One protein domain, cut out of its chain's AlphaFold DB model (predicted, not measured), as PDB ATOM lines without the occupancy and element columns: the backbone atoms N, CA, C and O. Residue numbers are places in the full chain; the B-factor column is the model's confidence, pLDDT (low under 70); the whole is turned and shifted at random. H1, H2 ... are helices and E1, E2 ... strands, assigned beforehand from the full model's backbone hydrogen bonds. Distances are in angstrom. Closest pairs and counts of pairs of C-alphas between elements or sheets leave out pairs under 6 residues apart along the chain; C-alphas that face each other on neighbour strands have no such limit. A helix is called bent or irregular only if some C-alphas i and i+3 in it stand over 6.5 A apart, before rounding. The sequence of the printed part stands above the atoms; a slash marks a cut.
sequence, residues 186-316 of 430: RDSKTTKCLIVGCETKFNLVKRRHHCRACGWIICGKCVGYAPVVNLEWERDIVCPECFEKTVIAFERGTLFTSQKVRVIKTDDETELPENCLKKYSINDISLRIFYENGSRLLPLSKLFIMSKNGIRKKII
ATOM      1  N   ARG A 186     -22.962  -2.000   4.438       76.56
ATOM      2  CA  ARG A 186     -21.716  -1.666   3.734       76.56
ATOM      3  C   ARG A 186     -21.915  -1.655   2.220       76.56
ATOM      4  O   ARG A 186     -22.647  -2.481   1.683       76.56
ATOM      5  N   ASP A 187     -21.198  -0.778   1.516       79.44
ATOM      6  CA  ASP A 187     -21.341  -0.633   0.060       79.44
ATOM      7  C   ASP A 187     -20.941  -1.910  -0.693       79.44
ATOM      8  O   ASP A 187     -21.463  -2.166  -1.777       79.44
ATOM      9  N   SER A 188     -20.038  -2.704  -0.109       76.69
ATOM     10  CA  SER A 188     -19.552  -3.982  -0.639       76.69
ATOM     11  C   SER A 188     -20.562  -5.123  -0.530       76.69
ATOM     12  O   SER A 188     -20.369  -6.159  -1.157       76.69
ATOM     13  N   LYS A 189     -21.625  -4.965   0.264       78.81
ATOM     14  CA  LYS A 189     -22.619  -6.021   0.501       78.81
ATOM     15  C   LYS A 189     -23.598  -6.193  -0.660       78.81
ATOM     16  O   LYS A 189     -24.301  -7.194  -0.711       78.81
ATOM     17  N   THR A 190     -23.641  -5.243  -1.596       86.12
ATOM     18  CA  THR A 190     -24.431  -5.368  -2.825       86.12
ATOM     19  C   THR A 190     -23.846  -4.555  -3.980       86.12
ATOM     20  O   THR A 190     -23.312  -3.447  -3.815       86.12
ATOM     21  N   THR A 191     -24.000  -5.073  -5.195       89.62
ATOM     22  CA  THR A 191     -23.664  -4.356  -6.428       89.62
ATOM     23  C   THR A 191     -24.856  -3.624  -7.039       89.62
ATOM     24  O   THR A 191     -24.677  -2.836  -7.974       89.62
ATOM     25  N   LYS A 192     -26.070  -3.799  -6.501       92.38
ATOM     26  CA  LYS A 192     -27.303  -3.276  -7.101       92.38
ATOM     27  C   LYS A 192     -28.359  -2.840  -6.083       92.38
ATOM     28  O   LYS A 192     -28.244  -3.045  -4.884       92.38
ATOM     29  N   CYS A 193     -29.401  -2.173  -6.570       93.12
ATOM     30  CA  CYS A 193     -30.490  -1.687  -5.728       93.12
ATOM     31  C   CYS A 193     -31.229  -2.838  -5.032       93.12
ATOM     32  O   CYS A 193     -31.738  -3.733  -5.698       93.12
ATOM     33  N   LEU A 194     -31.400  -2.746  -3.713       91.56
ATOM     34  CA  LEU A 194     -32.052  -3.784  -2.910       91.56
ATOM     35  C   LEU A 194     -33.577  -3.616  -2.791       91.56
ATOM     36  O   LEU A 194     -34.181  -3.907  -1.760       91.56
ATOM     37  N   ILE A 195     -34.207  -3.115  -3.855       92.62
ATOM     38  CA  ILE A 195     -35.664  -2.974  -3.958       92.62
ATOM     39  C   ILE A 195     -36.169  -3.986  -4.972       92.62
ATOM     40  O   ILE A 195     -35.635  -4.058  -6.079       92.62
ATOM     41  N   VAL A 196     -37.210  -4.738  -4.611       88.19
ATOM     42  CA  VAL A 196     -37.780  -5.787  -5.465       88.19
ATOM     43  C   VAL A 196     -38.181  -5.207  -6.828       88.19
ATOM     44  O   VAL A 196     -38.757  -4.118  -6.931       88.19
ATOM     45  N   GLY A 197     -37.809  -5.908  -7.900       87.44
ATOM     46  CA  GLY A 197     -38.048  -5.481  -9.282       87.44
ATOM     47  C   GLY A 197     -37.212  -4.280  -9.749       87.44
ATOM     48  O   GLY A 197     -37.520  -3.697 -10.789       87.44
ATOM     49  N   CYS A 198     -36.199  -3.842  -8.989       91.69
ATOM     50  CA  CYS A 198     -35.258  -2.804  -9.414       91.69
ATOM     51  C   CYS A 198     -33.907  -3.417  -9.802       91.69
ATOM     52  O   CYS A 198     -33.085  -3.739  -8.952       91.69
ATOM     53  N   GLU A 199     -33.617  -3.492 -11.098       90.50
ATOM     54  CA  GLU A 199     -32.368  -4.085 -11.608       90.50
ATOM     55  C   GLU A 199     -31.216  -3.073 -11.745       90.50
ATOM     56  O   GLU A 199     -30.261  -3.262 -12.497       90.50
ATOM     57  N   THR A 200     -31.291  -1.945 -11.035       93.62
ATOM     58  CA  THR A 200     -30.270  -0.898 -11.149       93.62
ATOM     59  C   THR A 200     -28.954  -1.346 -10.508       93.62
ATOM     60  O   THR A 200     -28.822  -1.278  -9.288       93.62
ATOM     61  N   LYS A 201     -27.967  -1.725 -11.331       93.56
ATOM     62  CA  LYS A 201     -26.568  -1.914 -10.911       93.56
ATOM     63  C   LYS A 201     -25.888  -0.575 -10.617       93.56
ATOM     64  O   LYS A 201     -26.069   0.399 -11.359       93.56
ATOM     65  N   PHE A 202     -25.114  -0.526  -9.541       90.12
ATOM     66  CA  PHE A 202     -24.359   0.652  -9.136       90.12
ATOM     67  C   PHE A 202     -23.040   0.759  -9.892       90.12
ATOM     68  O   PHE A 202     -22.369  -0.233 -10.158       90.12
ATOM     69  N   ASN A 203     -22.648   1.987 -10.211       84.69
ATOM     70  CA  ASN A 203     -21.364   2.307 -10.826       84.69
ATOM     71  C   ASN A 203     -21.002   3.771 -10.521       84.69
ATOM     72  O   ASN A 203     -21.648   4.415  -9.693       84.69
ATOM     73  N   LEU A 204     -19.973   4.311 -11.178       82.94
ATOM     74  CA  LEU A 204     -19.515   5.688 -10.953       82.94
ATOM     75  C   LEU A 204     -20.605   6.750 -11.201       82.94
ATOM     76  O   LEU A 204     -20.606   7.798 -10.550       82.94
ATOM     77  N   VAL A 205     -21.557   6.463 -12.094       86.12
ATOM     78  CA  VAL A 205     -22.683   7.348 -12.432       86.12
ATOM     79  C   VAL A 205     -23.906   7.034 -11.567       86.12
ATOM     80  O   VAL A 205     -24.511   7.926 -10.972       86.12
ATOM     81  N   LYS A 206     -24.272   5.753 -11.456       90.12
ATOM     82  CA  LYS A 206     -25.406   5.275 -10.656       90.12
ATOM     83  C   LYS A 206     -24.944   5.032  -9.221       90.12
ATOM     84  O   LYS A 206     -24.538   3.927  -8.867       90.12
ATOM     85  N   ARG A 207     -24.987   6.089  -8.411       86.56
ATOM     86  CA  ARG A 207     -24.503   6.083  -7.023       86.56
ATOM     87  C   ARG A 207     -25.440   5.325  -6.071       86.56
ATOM     88  O   ARG A 207     -26.638   5.190  -6.319       86.56
ATOM     89  N   ARG A 208     -24.853   4.844  -4.972       88.62
ATOM     90  CA  ARG A 208     -25.539   4.197  -3.845       88.62
ATOM     91  C   ARG A 208     -26.140   5.247  -2.911       88.62
ATOM     92  O   ARG A 208     -25.512   6.275  -2.658       88.62
ATOM     93  N   HIS A 209     -27.317   4.960  -2.365       91.19
ATOM     94  CA  HIS A 209     -27.958   5.761  -1.324       91.19
ATOM     95  C   HIS A 209     -28.417   4.854  -0.185       91.19
ATOM     96  O   HIS A 209     -29.004   3.811  -0.442       91.19
ATOM     97  N   HIS A 210     -28.195   5.257   1.063       90.00
ATOM     98  CA  HIS A 210     -28.692   4.528   2.232       90.00
ATOM     99  C   HIS A 210     -30.029   5.101   2.694       90.00
ATOM    100  O   HIS A 210     -30.165   6.319   2.828       90.00
ATOM    101  N   CYS A 211     -30.997   4.237   2.975       92.56
ATOM    102  CA  CYS A 211     -32.210   4.616   3.692       92.56
ATOM    103  C   CYS A 211     -31.847   5.024   5.127       92.56
ATOM    104  O   CYS A 211     -31.233   4.242   5.845       92.56
ATOM    105  N   ARG A 212     -32.243   6.216   5.575       90.75
ATOM    106  CA  ARG A 212     -31.930   6.696   6.934       90.75
ATOM    107  C   ARG A 212     -32.740   6.012   8.020       90.75
ATOM    108  O   ARG A 212     -32.284   5.984   9.152       90.75
ATOM    109  N   ALA A 213     -33.882   5.429   7.661       88.62
ATOM    110  CA  ALA A 213     -34.745   4.714   8.592       88.62
ATOM    111  C   ALA A 213     -34.342   3.240   8.793       88.62
ATOM    112  O   ALA A 213     -34.595   2.686   9.853       88.62
ATOM    113  N   CYS A 214     -33.723   2.579   7.802       87.00
ATOM    114  CA  CYS A 214     -33.341   1.160   7.936       87.00
ATOM    115  C   CYS A 214     -31.938   0.780   7.446       87.00
ATOM    116  O   CYS A 214     -31.584  -0.390   7.512       87.00
ATOM    117  N   GLY A 215     -31.147   1.715   6.917       85.94
ATOM    118  CA  GLY A 215     -29.758   1.480   6.510       85.94
ATOM    119  C   GLY A 215     -29.552   0.748   5.177       85.94
ATOM    120  O   GLY A 215     -28.411   0.529   4.779       85.94
ATOM    121  N   TRP A 216     -30.623   0.387   4.463       88.75
ATOM    122  CA  TRP A 216     -30.551  -0.356   3.196       88.75
ATOM    123  C   TRP A 216     -30.055   0.477   2.016       88.75
ATOM    124  O   TRP A 216     -30.371   1.665   1.917       88.75
ATOM    125  N   ILE A 217     -29.350  -0.175   1.088       89.94
ATOM    126  CA  ILE A 217     -28.797   0.454  -0.114       89.94
ATOM    127  C   ILE A 217     -29.820   0.448  -1.263       89.94
ATOM    128  O   ILE A 217     -30.309  -0.592  -1.700       89.94
ATOM    129  N   ILE A 218     -30.105   1.635  -1.795       95.12
ATOM    130  CA  ILE A 218     -31.056   1.892  -2.881       95.12
ATOM    131  C   ILE A 218     -30.446   2.807  -3.953       95.12
ATOM    132  O   ILE A 218     -29.470   3.521  -3.711       95.12
ATOM    133  N   CYS A 219     -31.016   2.801  -5.161       95.38
ATOM    134  CA  CYS A 219     -30.647   3.734  -6.228       95.38
ATOM    135  C   CYS A 219     -31.471   5.025  -6.172       95.38
ATOM    136  O   CYS A 219     -32.548   5.059  -5.581       95.38
ATOM    137  N   GLY A 220     -31.012   6.076  -6.859       94.88
ATOM    138  CA  GLY A 220     -31.690   7.379  -6.874       94.88
ATOM    139  C   GLY A 220     -33.138   7.363  -7.393       94.88
ATOM    140  O   GLY A 220     -33.906   8.254  -7.057       94.88
ATOM    141  N   LYS A 221     -33.551   6.348  -8.169       95.81
ATOM    142  CA  LYS A 221     -34.959   6.182  -8.591       95.81
ATOM    143  C   LYS A 221     -35.851   5.594  -7.490       95.81
ATOM    144  O   LYS A 221     -37.058   5.809  -7.509       95.81
ATOM    145  N   CYS A 222     -35.257   4.861  -6.553       96.50
ATOM    146  CA  CYS A 222     -35.927   4.264  -5.399       96.50
ATOM    147  C   CYS A 222     -35.817   5.126  -4.133       96.50
ATOM    148  O   CYS A 222     -36.373   4.754  -3.105       96.50
ATOM    149  N   VAL A 223     -35.118   6.262  -4.194       95.75
ATOM    150  CA  VAL A 223     -35.088   7.252  -3.113       95.75
ATOM    151  C   VAL A 223     -36.442   7.953  -3.037       95.75
ATOM    152  O   VAL A 223     -36.863   8.581  -4.008       95.75
ATOM    153  N   GLY A 224     -37.101   7.842  -1.885       95.56
ATOM    154  CA  GLY A 224     -38.146   8.759  -1.438       95.56
ATOM    155  C   GLY A 224     -37.642   9.623  -0.281       95.56
ATOM    156  O   GLY A 224     -36.517   9.447   0.192       95.56
ATOM    157  N   TYR A 225     -38.480  10.538   0.191       94.69
ATOM    158  CA  TYR A 225     -38.212  11.381   1.353       94.69
ATOM    159  C   TYR A 225     -39.392  11.321   2.312       94.69
ATOM    160  O   TYR A 225     -40.533  11.412   1.868       94.69
ATOM    161  N   ALA A 226     -39.116  11.154   3.600       91.69
ATOM    162  CA  ALA A 226     -40.121  11.168   4.658       91.69
ATOM    163  C   ALA A 226     -39.478  11.639   5.978       91.69
ATOM    164  O   ALA A 226     -38.247  11.621   6.082       91.69
ATOM    165  N   PRO A 227     -40.274  12.046   6.983       87.81
ATOM    166  CA  PRO A 227     -39.787  12.280   8.342       87.81
ATOM    167  C   PRO A 227     -39.117  11.034   8.937       87.81
ATOM    168  O   PRO A 227     -39.668   9.931   8.864       87.81
ATOM    169  N   VAL A 228     -37.939  11.209   9.541       86.75
ATOM    170  CA  VAL A 228     -37.149  10.121  10.134       86.75
ATOM    171  C   VAL A 228     -37.026  10.297  11.649       86.75
ATOM    172  O   VAL A 228     -36.531  11.304  12.140       86.75
ATOM    173  N   VAL A 229     -37.438   9.271  12.391       81.44
ATOM    174  CA  VAL A 229     -37.606   9.263  13.860       81.44
ATOM    175  C   VAL A 229     -36.305   9.580  14.587       81.44
ATOM    176  O   VAL A 229     -36.244  10.473  15.424       81.44
ATOM    177  N   ASN A 230     -35.241   8.861  14.226       76.94
ATOM    178  CA  ASN A 230     -33.911   8.997  14.814       76.94
ATOM    179  C   ASN A 230     -33.185  10.282  14.374       76.94
ATOM    180  O   ASN A 230     -32.046  10.500  14.770       76.94
ATOM    181  N   LEU A 231     -33.824  11.106  13.538       78.81
ATOM    182  CA  LEU A 231     -33.373  12.438  13.130       78.81
ATOM    183  C   LEU A 231     -34.381  13.506  13.579       78.81
ATOM    184  O   LEU A 231     -34.591  14.487  12.878       78.81
ATOM    185  N   GLU A 232     -35.066  13.278  14.704       77.25
ATOM    186  CA  GLU A 232     -36.072  14.195  15.258       77.25
ATOM    187  C   GLU A 232     -37.148  14.623  14.239       77.25
ATOM    188  O   GLU A 232     -37.595  15.768  14.220       77.25
ATOM    189  N   TRP A 233     -37.580  13.689  13.387       80.69
ATOM    190  CA  TRP A 233     -38.592  13.902  12.344       80.69
ATOM    191  C   TRP A 233     -38.174  14.830  11.206       80.69
ATOM    192  O   TRP A 233     -39.008  15.212  10.379       80.69
ATOM    193  N   GLU A 234     -36.882  15.130  11.084       80.81
ATOM    194  CA  GLU A 234     -36.368  15.778   9.889       80.81
ATOM    195  C   GLU A 234     -36.567  14.899   8.651       80.81
ATOM    196  O   GLU A 234     -36.543  13.664   8.686       80.81
ATOM    197  N   ARG A 235     -36.776  15.568   7.517       88.19
ATOM    198  CA  ARG A 235     -36.917  14.908   6.224       88.19
ATOM    199  C   ARG A 235     -35.560  14.425   5.729       88.19
ATOM    200  O   ARG A 235     -34.704  15.245   5.397       88.19
ATOM    201  N   ASP A 236     -35.434  13.124   5.498       92.94
ATOM    202  CA  ASP A 236     -34.273  12.547   4.815       92.94
ATOM    203  C   ASP A 236     -34.676  11.369   3.904       92.94
ATOM    204  O   ASP A 236     -35.850  11.019   3.763       92.94
ATOM    205  N   ILE A 237     -33.685  10.796   3.225       94.19
ATOM    206  CA  ILE A 237     -33.801   9.714   2.257       94.19
ATOM    207  C   ILE A 237     -34.332   8.454   2.937       94.19
ATOM    208  O   ILE A 237     -33.709   7.895   3.842       94.19
ATOM    209  N   VAL A 238     -35.433   7.932   2.410       95.38
ATOM    210  CA  VAL A 238     -36.011   6.650   2.808       95.38
ATOM    211  C   VAL A 238     -36.202   5.745   1.593       95.38
ATOM    212  O   VAL A 238     -36.383   6.207   0.465       95.38
ATOM    213  N   CYS A 239     -36.136   4.432   1.810       95.12
ATOM    214  CA  CYS A 239     -36.539   3.465   0.794       95.12
ATOM    215  C   CYS A 239     -38.072   3.418   0.670       95.12
ATOM    216  O   CYS A 239     -38.760   3.850   1.598       95.12
ATOM    217  N   PRO A 240     -38.627   2.855  -0.418       94.69
ATOM    218  CA  PRO A 240     -40.071   2.870  -0.643       94.69
ATOM    219  C   PRO A 240     -40.877   2.149   0.445       94.69
ATOM    220  O   PRO A 240     -41.939   2.617   0.832       94.69
ATOM    221  N   GLU A 241     -40.348   1.058   1.003       92.44
ATOM    222  CA  GLU A 241     -40.998   0.356   2.116       92.44
ATOM    223  C   GLU A 241     -41.000   1.181   3.414       92.44
ATOM    224  O   GLU A 241     -41.990   1.194   4.140       92.44
ATOM    225  N   CYS A 242     -39.902   1.881   3.727       92.25
ATOM    226  CA  CYS A 242     -39.867   2.777   4.886       92.25
ATOM    227  C   CYS A 242     -40.776   3.986   4.673       92.25
ATOM    228  O   CYS A 242     -41.452   4.382   5.611       92.25
ATOM    229  N   PHE A 243     -40.837   4.525   3.453       93.12
ATOM    230  CA  PHE A 243     -41.774   5.585   3.098       93.12
ATOM    231  C   PHE A 243     -43.220   5.163   3.384       93.12
ATOM    232  O   PHE A 243     -43.927   5.858   4.102       93.12
ATOM    233  N   GLU A 244     -43.633   3.995   2.883       91.44
ATOM    234  CA  GLU A 244     -44.972   3.438   3.106       91.44
ATOM    235  C   GLU A 244     -45.270   3.259   4.601       91.44
ATOM    236  O   GLU A 244     -46.311   3.700   5.081       91.44
ATOM    237  N   LYS A 245     -44.329   2.691   5.367       90.31
ATOM    238  CA  LYS A 245     -44.464   2.557   6.827       90.31
ATOM    239  C   LYS A 245     -44.649   3.912   7.513       90.31
ATOM    240  O   LYS A 245     -45.500   4.029   8.390       90.31
ATOM    241  N   THR A 246     -43.881   4.926   7.113       88.44
ATOM    242  CA  THR A 246     -43.984   6.283   7.663       88.44
ATOM    243  C   THR A 246     -45.322   6.936   7.312       88.44
ATOM    244  O   THR A 246     -45.924   7.560   8.181       88.44
ATOM    245  N   VAL A 247     -45.832   6.758   6.088       85.62
ATOM    246  CA  VAL A 247     -47.167   7.244   5.691       85.62
ATOM    247  C   VAL A 247     -48.262   6.575   6.520       85.62
ATOM    248  O   VAL A 247     -49.086   7.266   7.105       85.62
ATOM    249  N   ILE A 248     -48.220   5.250   6.670       85.25
ATOM    250  CA  ILE A 248     -49.193   4.514   7.491       85.25
ATOM    251  C   ILE A 248     -49.161   5.002   8.947       85.25
ATOM    252  O   ILE A 248     -50.202   5.151   9.584       85.25
ATOM    253  N   ALA A 249     -47.973   5.257   9.496       84.00
ATOM    254  CA  ALA A 249     -47.831   5.789  10.848       84.00
ATOM    255  C   ALA A 249     -48.386   7.213  10.979       84.00
ATOM    256  O   ALA A 249     -48.986   7.549  12.000       84.00
ATOM    257  N   PHE A 250     -48.214   8.037   9.944       81.81
ATOM    258  CA  PHE A 250     -48.792   9.374   9.877       81.81
ATOM    259  C   PHE A 250     -50.323   9.320   9.857       81.81
ATOM    260  O   PHE A 250     -50.964   9.932  10.704       81.81
ATOM    261  N   GLU A 251     -50.914   8.515   8.973       78.06
ATOM    262  CA  GLU A 251     -52.371   8.335   8.868       78.06
ATOM    263  C   GLU A 251     -52.993   7.775  10.157       78.06
ATOM    264  O   GLU A 251     -54.156   8.027  10.478       78.06
ATOM    265  N   ARG A 252     -52.216   7.008  10.927       79.50
ATOM    266  CA  ARG A 252     -52.626   6.481  12.235       79.50
ATOM    267  C   ARG A 252     -52.449   7.477  13.382       79.50
ATOM    268  O   ARG A 252     -52.890   7.166  14.483       79.50
ATOM    269  N   GLY A 253     -51.824   8.631  13.146       74.69
ATOM    270  CA  GLY A 253     -51.480   9.593  14.193       74.69
ATOM    271  C   GLY A 253     -50.411   9.084  15.159       74.69
ATOM    272  O   GLY A 253     -50.296   9.590  16.259       74.69
ATOM    273  N   THR A 254     -49.630   8.072  14.777       79.69
ATOM    274  CA  THR A 254     -48.583   7.489  15.634       79.69
ATOM    275  C   THR A 254     -47.181   7.920  15.224       79.69
ATOM    276  O   THR A 254     -46.207   7.452  15.807       79.69
ATOM    277  N   LEU A 255     -47.055   8.735  14.173       78.38
ATOM    278  CA  LEU A 255     -45.756   9.175  13.685       78.38
ATOM    279  C   LEU A 255     -45.145  10.230  14.607       78.38
ATOM    280  O   LEU A 255     -44.009  10.079  15.020       78.38
ATOM    281  N   PHE A 256     -45.885  11.276  14.964       77.62
ATOM    282  CA  PHE A 256     -45.333  12.415  15.699       77.62
ATOM    283  C   PHE A 256     -45.608  12.317  17.194       77.62
ATOM    284  O   PHE A 256     -46.321  13.126  17.750       77.62
ATOM    285  N   THR A 257     -44.996  11.361  17.881       68.69
ATOM    286  CA  THR A 257     -45.240  11.156  19.323       68.69
ATOM    287  C   THR A 257     -44.507  12.144  20.242       68.69
ATOM    288  O   THR A 257     -44.535  12.002  21.464       68.69
ATOM    289  N   SER A 258     -43.807  13.136  19.681       67.31
ATOM    290  CA  SER A 258     -42.987  14.085  20.439       67.31
ATOM    291  C   SER A 258     -43.739  15.378  20.725       67.31
ATOM    292  O   SER A 258     -44.290  15.993  19.817       67.31
ATOM    293  N   GLN A 259     -43.631  15.882  21.959       67.00
ATOM    294  CA  GLN A 259     -44.128  17.215  22.327       67.00
ATOM    295  C   GLN A 259     -43.483  18.351  21.510       67.00
ATOM    296  O   GLN A 259     -44.027  19.451  21.471       67.00
ATOM    297  N   LYS A 260     -42.351  18.087  20.836       72.38
ATOM    298  CA  LYS A 260     -41.659  19.038  19.954       72.38
ATOM    299  C   LYS A 260     -42.350  19.249  18.599       72.38
ATOM    300  O   LYS A 260     -41.895  20.093  17.830       72.38
ATOM    301  N   VAL A 261     -43.397  18.491  18.270       76.25
ATOM    302  CA  VAL A 261     -44.106  18.603  16.988       76.25
ATOM    303  C   VAL A 261     -45.576  18.921  17.242       76.25
ATOM    304  O   VAL A 261     -46.239  18.285  18.058       76.25
ATOM    305  N   ARG A 262     -46.093  19.920  16.526       81.88
ATOM    306  CA  ARG A 262     -47.526  20.213  16.440       81.88
ATOM    307  C   ARG A 262     -47.981  20.061  15.002       81.88
ATOM    308  O   ARG A 262     -47.351  20.587  14.085       81.88
ATOM    309  N   VAL A 263     -49.070  19.332  14.811       81.75
ATOM    310  CA  VAL A 263     -49.762  19.264  13.527       81.75
ATOM    311  C   VAL A 263     -50.674  20.477  13.441       81.75
ATOM    312  O   VAL A 263     -51.446  20.731  14.361       81.75
ATOM    313  N   ILE A 264     -50.592  21.213  12.343       84.25
ATOM    314  CA  ILE A 264     -51.432  22.380  12.088       84.25
ATOM    315  C   ILE A 264     -52.063  22.287  10.703       84.25
ATOM    316  O   ILE A 264     -51.517  21.653   9.794       84.25
ATOM    317  N   LYS A 265     -53.199  22.944  10.525       82.75
ATOM    318  CA  LYS A 265     -53.801  23.152   9.213       82.75
ATOM    319  C   LYS A 265     -53.038  24.258   8.470       82.75
ATOM    320  O   LYS A 265     -52.636  25.251   9.073       82.75
ATOM    321  N   THR A 266     -52.762  24.077   7.182       82.19
ATOM    322  CA  THR A 266     -51.842  24.955   6.432       82.19
ATOM    323  C   THR A 266     -52.399  26.365   6.210       82.19
ATOM    324  O   THR A 266     -51.641  27.327   6.169       82.19
ATOM    325  N   ASP A 267     -53.708  26.484   6.036       81.56
ATOM    326  CA  ASP A 267     -54.418  27.691   5.611       81.56
ATOM    327  C   ASP A 267     -54.767  28.649   6.759       81.56
ATOM    328  O   ASP A 267     -54.799  29.858   6.540       81.56
ATOM    329  N   ASP A 268     -54.985  28.139   7.974       82.31
ATOM    330  CA  ASP A 268     -55.365  28.943   9.148       82.31
ATOM    331  C   ASP A 268     -54.466  28.717  10.384       82.31
ATOM    332  O   ASP A 268     -54.719  29.284  11.444       82.31
ATOM    333  N   GLU A 269     -53.408  27.906  10.247       82.06
ATOM    334  CA  GLU A 269     -52.464  27.520  11.308       82.06
ATOM    335  C   GLU A 269     -53.112  26.940  12.579       82.06
ATOM    336  O   GLU A 269     -52.478  26.886  13.636       82.06
ATOM    337  N   THR A 270     -54.356  26.461  12.495       85.62
ATOM    338  CA  THR A 270     -55.040  25.851  13.641       85.62
ATOM    339  C   THR A 270     -54.401  24.516  14.010       85.62
ATOM    340  O   THR A 270     -54.132  23.684  13.143       85.62
ATOM    341  N   GLU A 271     -54.145  24.293  15.304       82.69
ATOM    342  CA  GLU A 271     -53.621  23.012  15.786       82.69
ATOM    343  C   GLU A 271     -54.656  21.900  15.589       82.69
ATOM    344  O   GLU A 271     -55.800  21.983  16.046       82.69
ATOM    345  N   LEU A 272     -54.233  20.838  14.906       77.75
ATOM    346  CA  LEU A 272     -55.050  19.672  14.617       77.75
ATOM    347  C   LEU A 272     -54.680  18.524  15.565       77.75
ATOM    348  O   LEU A 272     -53.504  18.174  15.683       77.75
ATOM    349  N   PRO A 273     -55.668  17.867  16.194       72.19
ATOM    350  CA  PRO A 273     -55.437  16.634  16.932       72.19
ATOM    351  C   PRO A 273     -54.889  15.511  16.033       72.19
ATOM    352  O   PRO A 273     -55.383  15.299  14.922       72.19
ATOM    353  N   GLU A 274     -53.919  14.735  16.528       66.44
ATOM    354  CA  GLU A 274     -53.285  13.625  15.785       66.44
ATOM    355  C   GLU A 274     -54.295  12.586  15.265       66.44
ATOM    356  O   GLU A 274     -54.142  12.030  14.179       66.44
ATOM    357  N   ASN A 275     -55.381  12.349  15.998       67.88
ATOM    358  CA  ASN A 275     -56.437  11.408  15.619       67.88
ATOM    359  C   ASN A 275     -57.344  11.912  14.475       67.88
ATOM    360  O   ASN A 275     -58.098  11.120  13.903       67.88
ATOM    361  N   CYS A 276     -57.271  13.197  14.120       66.19
ATOM    362  CA  CYS A 276     -58.064  13.811  13.053       66.19
ATOM    363  C   CYS A 276     -57.342  13.852  11.698       66.19
ATOM    364  O   CYS A 276     -57.980  14.194  10.702       66.19
ATOM    365  N   LEU A 277     -56.065  13.454  11.629       67.62
ATOM    366  CA  LEU A 277     -55.223  13.513  10.422       67.62
ATOM    367  C   LEU A 277     -55.848  12.848   9.187       67.62
ATOM    368  O   LEU A 277     -55.697  13.334   8.075       67.62
ATOM    369  N   LYS A 278     -56.627  11.782   9.392       68.62
ATOM    370  CA  LYS A 278     -57.326  11.017   8.340       68.62
ATOM    371  C   LYS A 278     -58.324  11.847   7.525       68.62
ATOM    372  O   LYS A 278     -58.758  11.409   6.467       68.62
ATOM    373  N   LYS A 279     -58.759  12.989   8.065       73.88
ATOM    374  CA  LYS A 279     -59.794  13.851   7.476       73.88
ATOM    375  C   LYS A 279     -59.229  14.895   6.510       73.88
ATOM    376  O   LYS A 279     -60.013  15.572   5.857       73.88
ATOM    377  N   TYR A 280     -57.907  15.039   6.443       72.06
ATOM    378  CA  TYR A 280     -57.240  16.122   5.726       72.06
ATOM    379  C   TYR A 280     -56.275  15.556   4.681       72.06
ATOM    380  O   TYR A 280     -55.637  14.524   4.902       72.06
ATOM    381  N   SER A 281     -56.158  16.226   3.531       77.00
ATOM    382  CA  SER A 281     -55.169  15.855   2.518       77.00
ATOM    383  C   SER A 281     -53.766  16.232   2.988       77.00
ATOM    384  O   SER A 281     -53.582  17.183   3.743       77.00
ATOM    385  N   ILE A 282     -52.737  15.556   2.470       72.88
ATOM    386  CA  ILE A 282     -51.331  15.879   2.770       72.88
ATOM    387  C   ILE A 282     -50.944  17.323   2.400       72.88
ATOM    388  O   ILE A 282     -49.948  17.852   2.889       72.88
ATOM    389  N   ASN A 283     -51.724  17.961   1.524       80.12
ATOM    390  CA  ASN A 283     -51.539  19.355   1.127       80.12
ATOM    391  C   ASN A 283     -52.142  20.350   2.134       80.12
ATOM    392  O   ASN A 283     -51.670  21.482   2.215       80.12
ATOM    393  N   ASP A 284     -53.122  19.922   2.930       81.69
ATOM    394  CA  ASP A 284     -53.883  20.789   3.841       81.69
ATOM    395  C   ASP A 284     -53.244  20.868   5.231       81.69
ATOM    396  O   ASP A 284     -53.712  21.593   6.105       81.69
ATOM    397  N   ILE A 285     -52.166  20.113   5.450       81.12
ATOM    398  CA  ILE A 285     -51.560  19.924   6.762       81.12
ATOM    399  C   ILE A 285     -50.082  20.332   6.709       81.12
ATOM    400  O   ILE A 285     -49.327  19.977   5.794       81.12
ATOM    401  N   SER A 286     -49.644  21.041   7.742       85.00
ATOM    402  CA  SER A 286     -48.253  21.402   7.985       85.00
ATOM    403  C   SER A 286     -47.823  20.949   9.381       85.00
ATOM    404  O   SER A 286     -48.637  20.766  10.280       85.00
ATOM    405  N   LEU A 287     -46.522  20.750   9.572       81.38
ATOM    406  CA  LEU A 287     -45.938  20.487  10.884       81.38
ATOM    407  C   LEU A 287     -45.223  21.728  11.387       81.38
ATOM    408  O   LEU A 287     -44.390  22.295  10.676       81.38
ATOM    409  N   ARG A 288     -45.497  22.108  12.630       83.38
ATOM    410  CA  ARG A 288     -44.692  23.062  13.384       83.38
ATOM    411  C   ARG A 288     -43.739  22.284  14.281       83.38
ATOM    412  O   ARG A 288     -44.171  21.607  15.211       83.38
ATOM    413  N   ILE A 289     -42.450  22.360  13.972       77.81
ATOM    414  CA  ILE A 289     -41.383  21.730  14.756       77.81
ATOM    415  C   ILE A 289     -40.738  22.800  15.634       77.81
ATOM    416  O   ILE A 289     -40.355  23.858  15.129       77.81
ATOM    417  N   PHE A 290     -40.634  22.531  16.934       77.56
ATOM    418  CA  PHE A 290     -40.037  23.423  17.924       77.56
ATOM    419  C   PHE A 290     -38.579  23.039  18.189       77.56
ATOM    420  O   PHE A 290     -38.271  21.897  18.533       77.56
ATOM    421  N   TYR A 291     -37.694  24.021  18.050       73.44
ATOM    422  CA  TYR A 291     -36.263  23.950  18.329       73.44
ATOM    423  C   TYR A 291     -35.915  24.914  19.472       73.44
ATOM    424  O   TYR A 291     -36.709  25.787  19.820       73.44
ATOM    425  N   GLU A 292     -34.702  24.813  20.021       72.50
ATOM    426  CA  GLU A 292     -34.230  25.709  21.095       72.50
ATOM    427  C   GLU A 292     -34.277  27.195  20.694       72.50
ATOM    428  O   GLU A 292     -34.563  28.053  21.524       72.50
ATOM    429  N   ASN A 293     -34.082  27.494  19.404       76.56
ATOM    430  CA  ASN A 293     -33.980  28.860  18.880       76.56
ATOM    431  C   ASN A 293     -35.245  29.344  18.137       76.56
ATOM    432  O   ASN A 293     -35.180  30.328  17.403       76.56
ATOM    433  N   GLY A 294     -36.383  28.649  18.265       78.81
ATOM    434  CA  GLY A 294     -37.645  29.031  17.617       78.81
ATOM    435  C   GLY A 294     -38.415  27.848  17.030       78.81
ATOM    436  O   GLY A 294     -38.165  26.696  17.365       78.81
ATOM    437  N   SER A 295     -39.367  28.113  16.131       81.62
ATOM    438  CA  SER A 295     -40.133  27.057  15.454       81.62
ATOM    439  C   SER A 295     -40.062  27.175  13.936       81.62
ATOM    440  O   SER A 295     -39.843  28.257  13.390       81.62
ATOM    441  N   ARG A 296     -40.236  26.046  13.247       84.00
ATOM    442  CA  ARG A 296     -40.267  25.973  11.786       84.00
ATOM    443  C   ARG A 296     -41.545  25.303  11.316       84.00
ATOM    444  O   ARG A 296     -41.912  24.248  11.825       84.00
ATOM    445  N   LEU A 297     -42.155  25.884  10.289       83.12
ATOM    446  CA  LEU A 297     -43.327  25.340   9.617       83.12
ATOM    447  C   LEU A 297     -42.908  24.549   8.370       83.12
ATOM    448  O   LEU A 297     -42.154  25.042   7.524       83.12
ATOM    449  N   LEU A 298     -43.363  23.304   8.270       82.38
ATOM    450  CA  LEU A 298     -43.023  22.374   7.197       82.38
ATOM    451  C   LEU A 298     -44.297  21.751   6.615       82.38
ATOM    452  O   LEU A 298     -44.890  20.884   7.257       82.38
ATOM    453  N   PRO A 299     -44.700  22.139   5.391       84.75
ATOM    454  CA  PRO A 299     -45.809  21.495   4.695       84.75
ATOM    455  C   PRO A 299     -45.542  20.007   4.495       84.75
ATOM    456  O   PRO A 299     -44.448  19.624   4.059       84.75
ATOM    457  N   LEU A 300     -46.540  19.163   4.755       82.75
ATOM    458  CA  LEU A 300     -46.382  17.712   4.637       82.75
ATOM    459  C   LEU A 300     -46.073  17.264   3.205       82.75
ATOM    460  O   LEU A 300     -45.266  16.354   3.018       82.75
ATOM    461  N   SER A 301     -46.572  17.980   2.197       82.75
ATOM    462  CA  SER A 301     -46.205  17.789   0.785       82.75
ATOM    463  C   SER A 301     -44.702  17.947   0.499       82.75
ATOM    464  O   SER A 301     -44.181  17.364  -0.451       82.75
ATOM    465  N   LYS A 302     -43.968  18.705   1.328       85.25
ATOM    466  CA  LYS A 302     -42.505  18.854   1.224       85.25
ATOM    467  C   LYS A 302     -41.739  17.816   2.039       85.25
ATOM    468  O   LYS A 302     -40.539  17.642   1.795       85.25
ATOM    469  N   LEU A 303     -42.401  17.173   3.002       85.75
ATOM    470  CA  LEU A 303     -41.841  16.139   3.870       85.75
ATOM    471  C   LEU A 303     -41.953  14.756   3.237       85.75
ATOM    472  O   LEU A 303     -40.990  13.998   3.289       85.75
ATOM    473  N   PHE A 304     -43.091  14.461   2.613       89.12
ATOM    474  CA  PHE A 304     -43.399  13.176   2.003       89.12
ATOM    475  C   PHE A 304     -43.284  13.256   0.482       89.12
ATOM    476  O   PHE A 304     -44.181  13.733  -0.207       89.12
ATOM    477  N   ILE A 305     -42.174  12.755  -0.056       91.56
ATOM    478  CA  ILE A 305     -41.934  12.676  -1.497       91.56
ATOM    479  C   ILE A 305     -41.718  11.210  -1.873       91.56
ATOM    480  O   ILE A 305     -40.722  10.598  -1.484       91.56
ATOM    481  N   MET A 306     -42.648  10.649  -2.643       89.69
ATOM    482  CA  MET A 306     -42.573   9.265  -3.110       89.69
ATOM    483  C   MET A 306     -41.384   9.051  -4.057       89.69
ATOM    484  O   MET A 306     -40.992   9.943  -4.812       89.69
ATOM    485  N   SER A 307     -40.833   7.835  -4.058       93.38
ATOM    486  CA  SER A 307     -39.807   7.459  -5.032       93.38
ATOM    487  C   SER A 307     -40.360   7.404  -6.462       93.38
ATOM    488  O   SER A 307     -41.523   7.061  -6.675       93.38
ATOM    489  N   LYS A 308     -39.514   7.657  -7.469       91.81
ATOM    490  CA  LYS A 308     -39.915   7.572  -8.890       91.81
ATOM    491  C   LYS A 308     -40.395   6.175  -9.291       91.81
ATOM    492  O   LYS A 308     -41.204   6.046 -10.199       91.81
ATOM    493  N   ASN A 309     -39.890   5.138  -8.625       87.38
ATOM    494  CA  ASN A 309     -40.274   3.749  -8.871       87.38
ATOM    495  C   ASN A 309     -41.510   3.299  -8.060       87.38
ATOM    496  O   ASN A 309     -41.844   2.112  -8.099       87.38
ATOM    497  N   GLY A 310     -42.175   4.218  -7.348       87.25
ATOM    498  CA  GLY A 310     -43.368   3.946  -6.546       87.25
ATOM    499  C   GLY A 310     -43.082   3.177  -5.254       87.25
ATOM    500  O   GLY A 310     -41.937   3.113  -4.797       87.25
ATOM    501  N   ILE A 311     -44.137   2.603  -4.667       85.50
ATOM    502  CA  ILE A 311     -44.062   1.753  -3.471       85.50
ATOM    503  C   ILE A 311     -43.618   0.354  -3.888       85.50
ATOM    504  O   ILE A 311     -44.239  -0.286  -4.734       85.50
ATOM    505  N   ARG A 312     -42.528  -0.120  -3.289       87.75
ATOM    506  CA  ARG A 312     -41.969  -1.454  -3.511       87.75
ATOM    507  C   ARG A 312     -41.332  -1.958  -2.225       87.75
ATOM    508  O   ARG A 312     -40.763  -1.174  -1.463       87.75
ATOM    509  N   LYS A 313     -41.392  -3.265  -1.993       87.88
ATOM    510  CA  LYS A 313     -40.736  -3.879  -0.836       87.88
ATOM    511  C   LYS A 313     -39.226  -3.968  -1.050       87.88
ATOM    512  O   LYS A 313     -38.735  -3.982  -2.187       87.88
ATOM    513  N   LYS A 314     -38.482  -3.993   0.053       86.31
ATOM    514  CA  LYS A 314     -37.072  -4.385   0.028       86.31
ATOM    515  C   LYS A 314     -36.969  -5.864  -0.339       86.31
ATOM    516  O   LYS A 314     -37.894  -6.627  -0.077       86.31
ATOM    517  N   ILE A 315     -35.851  -6.258  -0.940       80.81
ATOM    518  CA  ILE A 315     -35.522  -7.684  -1.072       80.81
ATOM    519  C   ILE A 315     -35.482  -8.285   0.345       80.81
ATOM    520  O   ILE A 315     -35.098  -7.593   1.281       80.81
ATOM    521  N   ILE A 316     -35.925  -9.520   0.567       69.44
ATOM    522  CA  ILE A 316     -35.884 -10.121   1.905       69.44
ATOM    523  C   ILE A 316     -34.530 -10.814   2.069       69.44
ATOM    524  O   ILE A 316     -34.307 -11.900   1.552       69.44
TER     525      ILE A 316
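This is residues 186 to 316 of the 430 residues of the protein "Hypothetical protein" of Meloidogyne enterolobii (UniProt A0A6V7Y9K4). With little regular structure, three parts stand in a row: a looped head, residues 186 to 223; hairpin E1 and E2 with H1 packed on E1; and the three-stranded sheet E3 E4 E5, which H2 grazes. Of 131 printed residues, 50 are in three helices and five strands, E1 E2 H1 E3 H2 E4 E5 H3: mixed class, both sheets antiparallel. Compact, with radius of gyration of the C-alphas 16.2 A, it spans 48 by 32 by 23 A.

E1, residues 224 to 228, begins at C-alpha (-38.146, 8.759, -1.438); E2 is 234 to 238, H1 240 to 251, 16.5 A long, E3 261 to 265, H2 274 to 279, E4 285 to 291, 19.6 A long, E5 294 to 299, and H3 300 to 303, ending at C-alpha (-41.841, 16.139, 3.870).

Within hydrogen-bond range are N 224 and O 238 of hairpin E1 and E2, 3.0 A, N 262 and O 288 of E3 and E4, 2.9 A, and N 287 and O 298 of hairpin E4 and E5, 2.8 A. E1's closest C-alphas to H1 are Ala 226 and Phe 243, 6.0 A. Every O i to N i+4 pair is within range in H1, 0 of 2 in irregular H2, C-alphas 275 and 278 7.3 A apart, with 2 of 3 O i to N i+3 pairs.

The printed part has no cut and no long link between elements; pLDDT is under 70 at residues 257 to 259, 274 to 278 and 316.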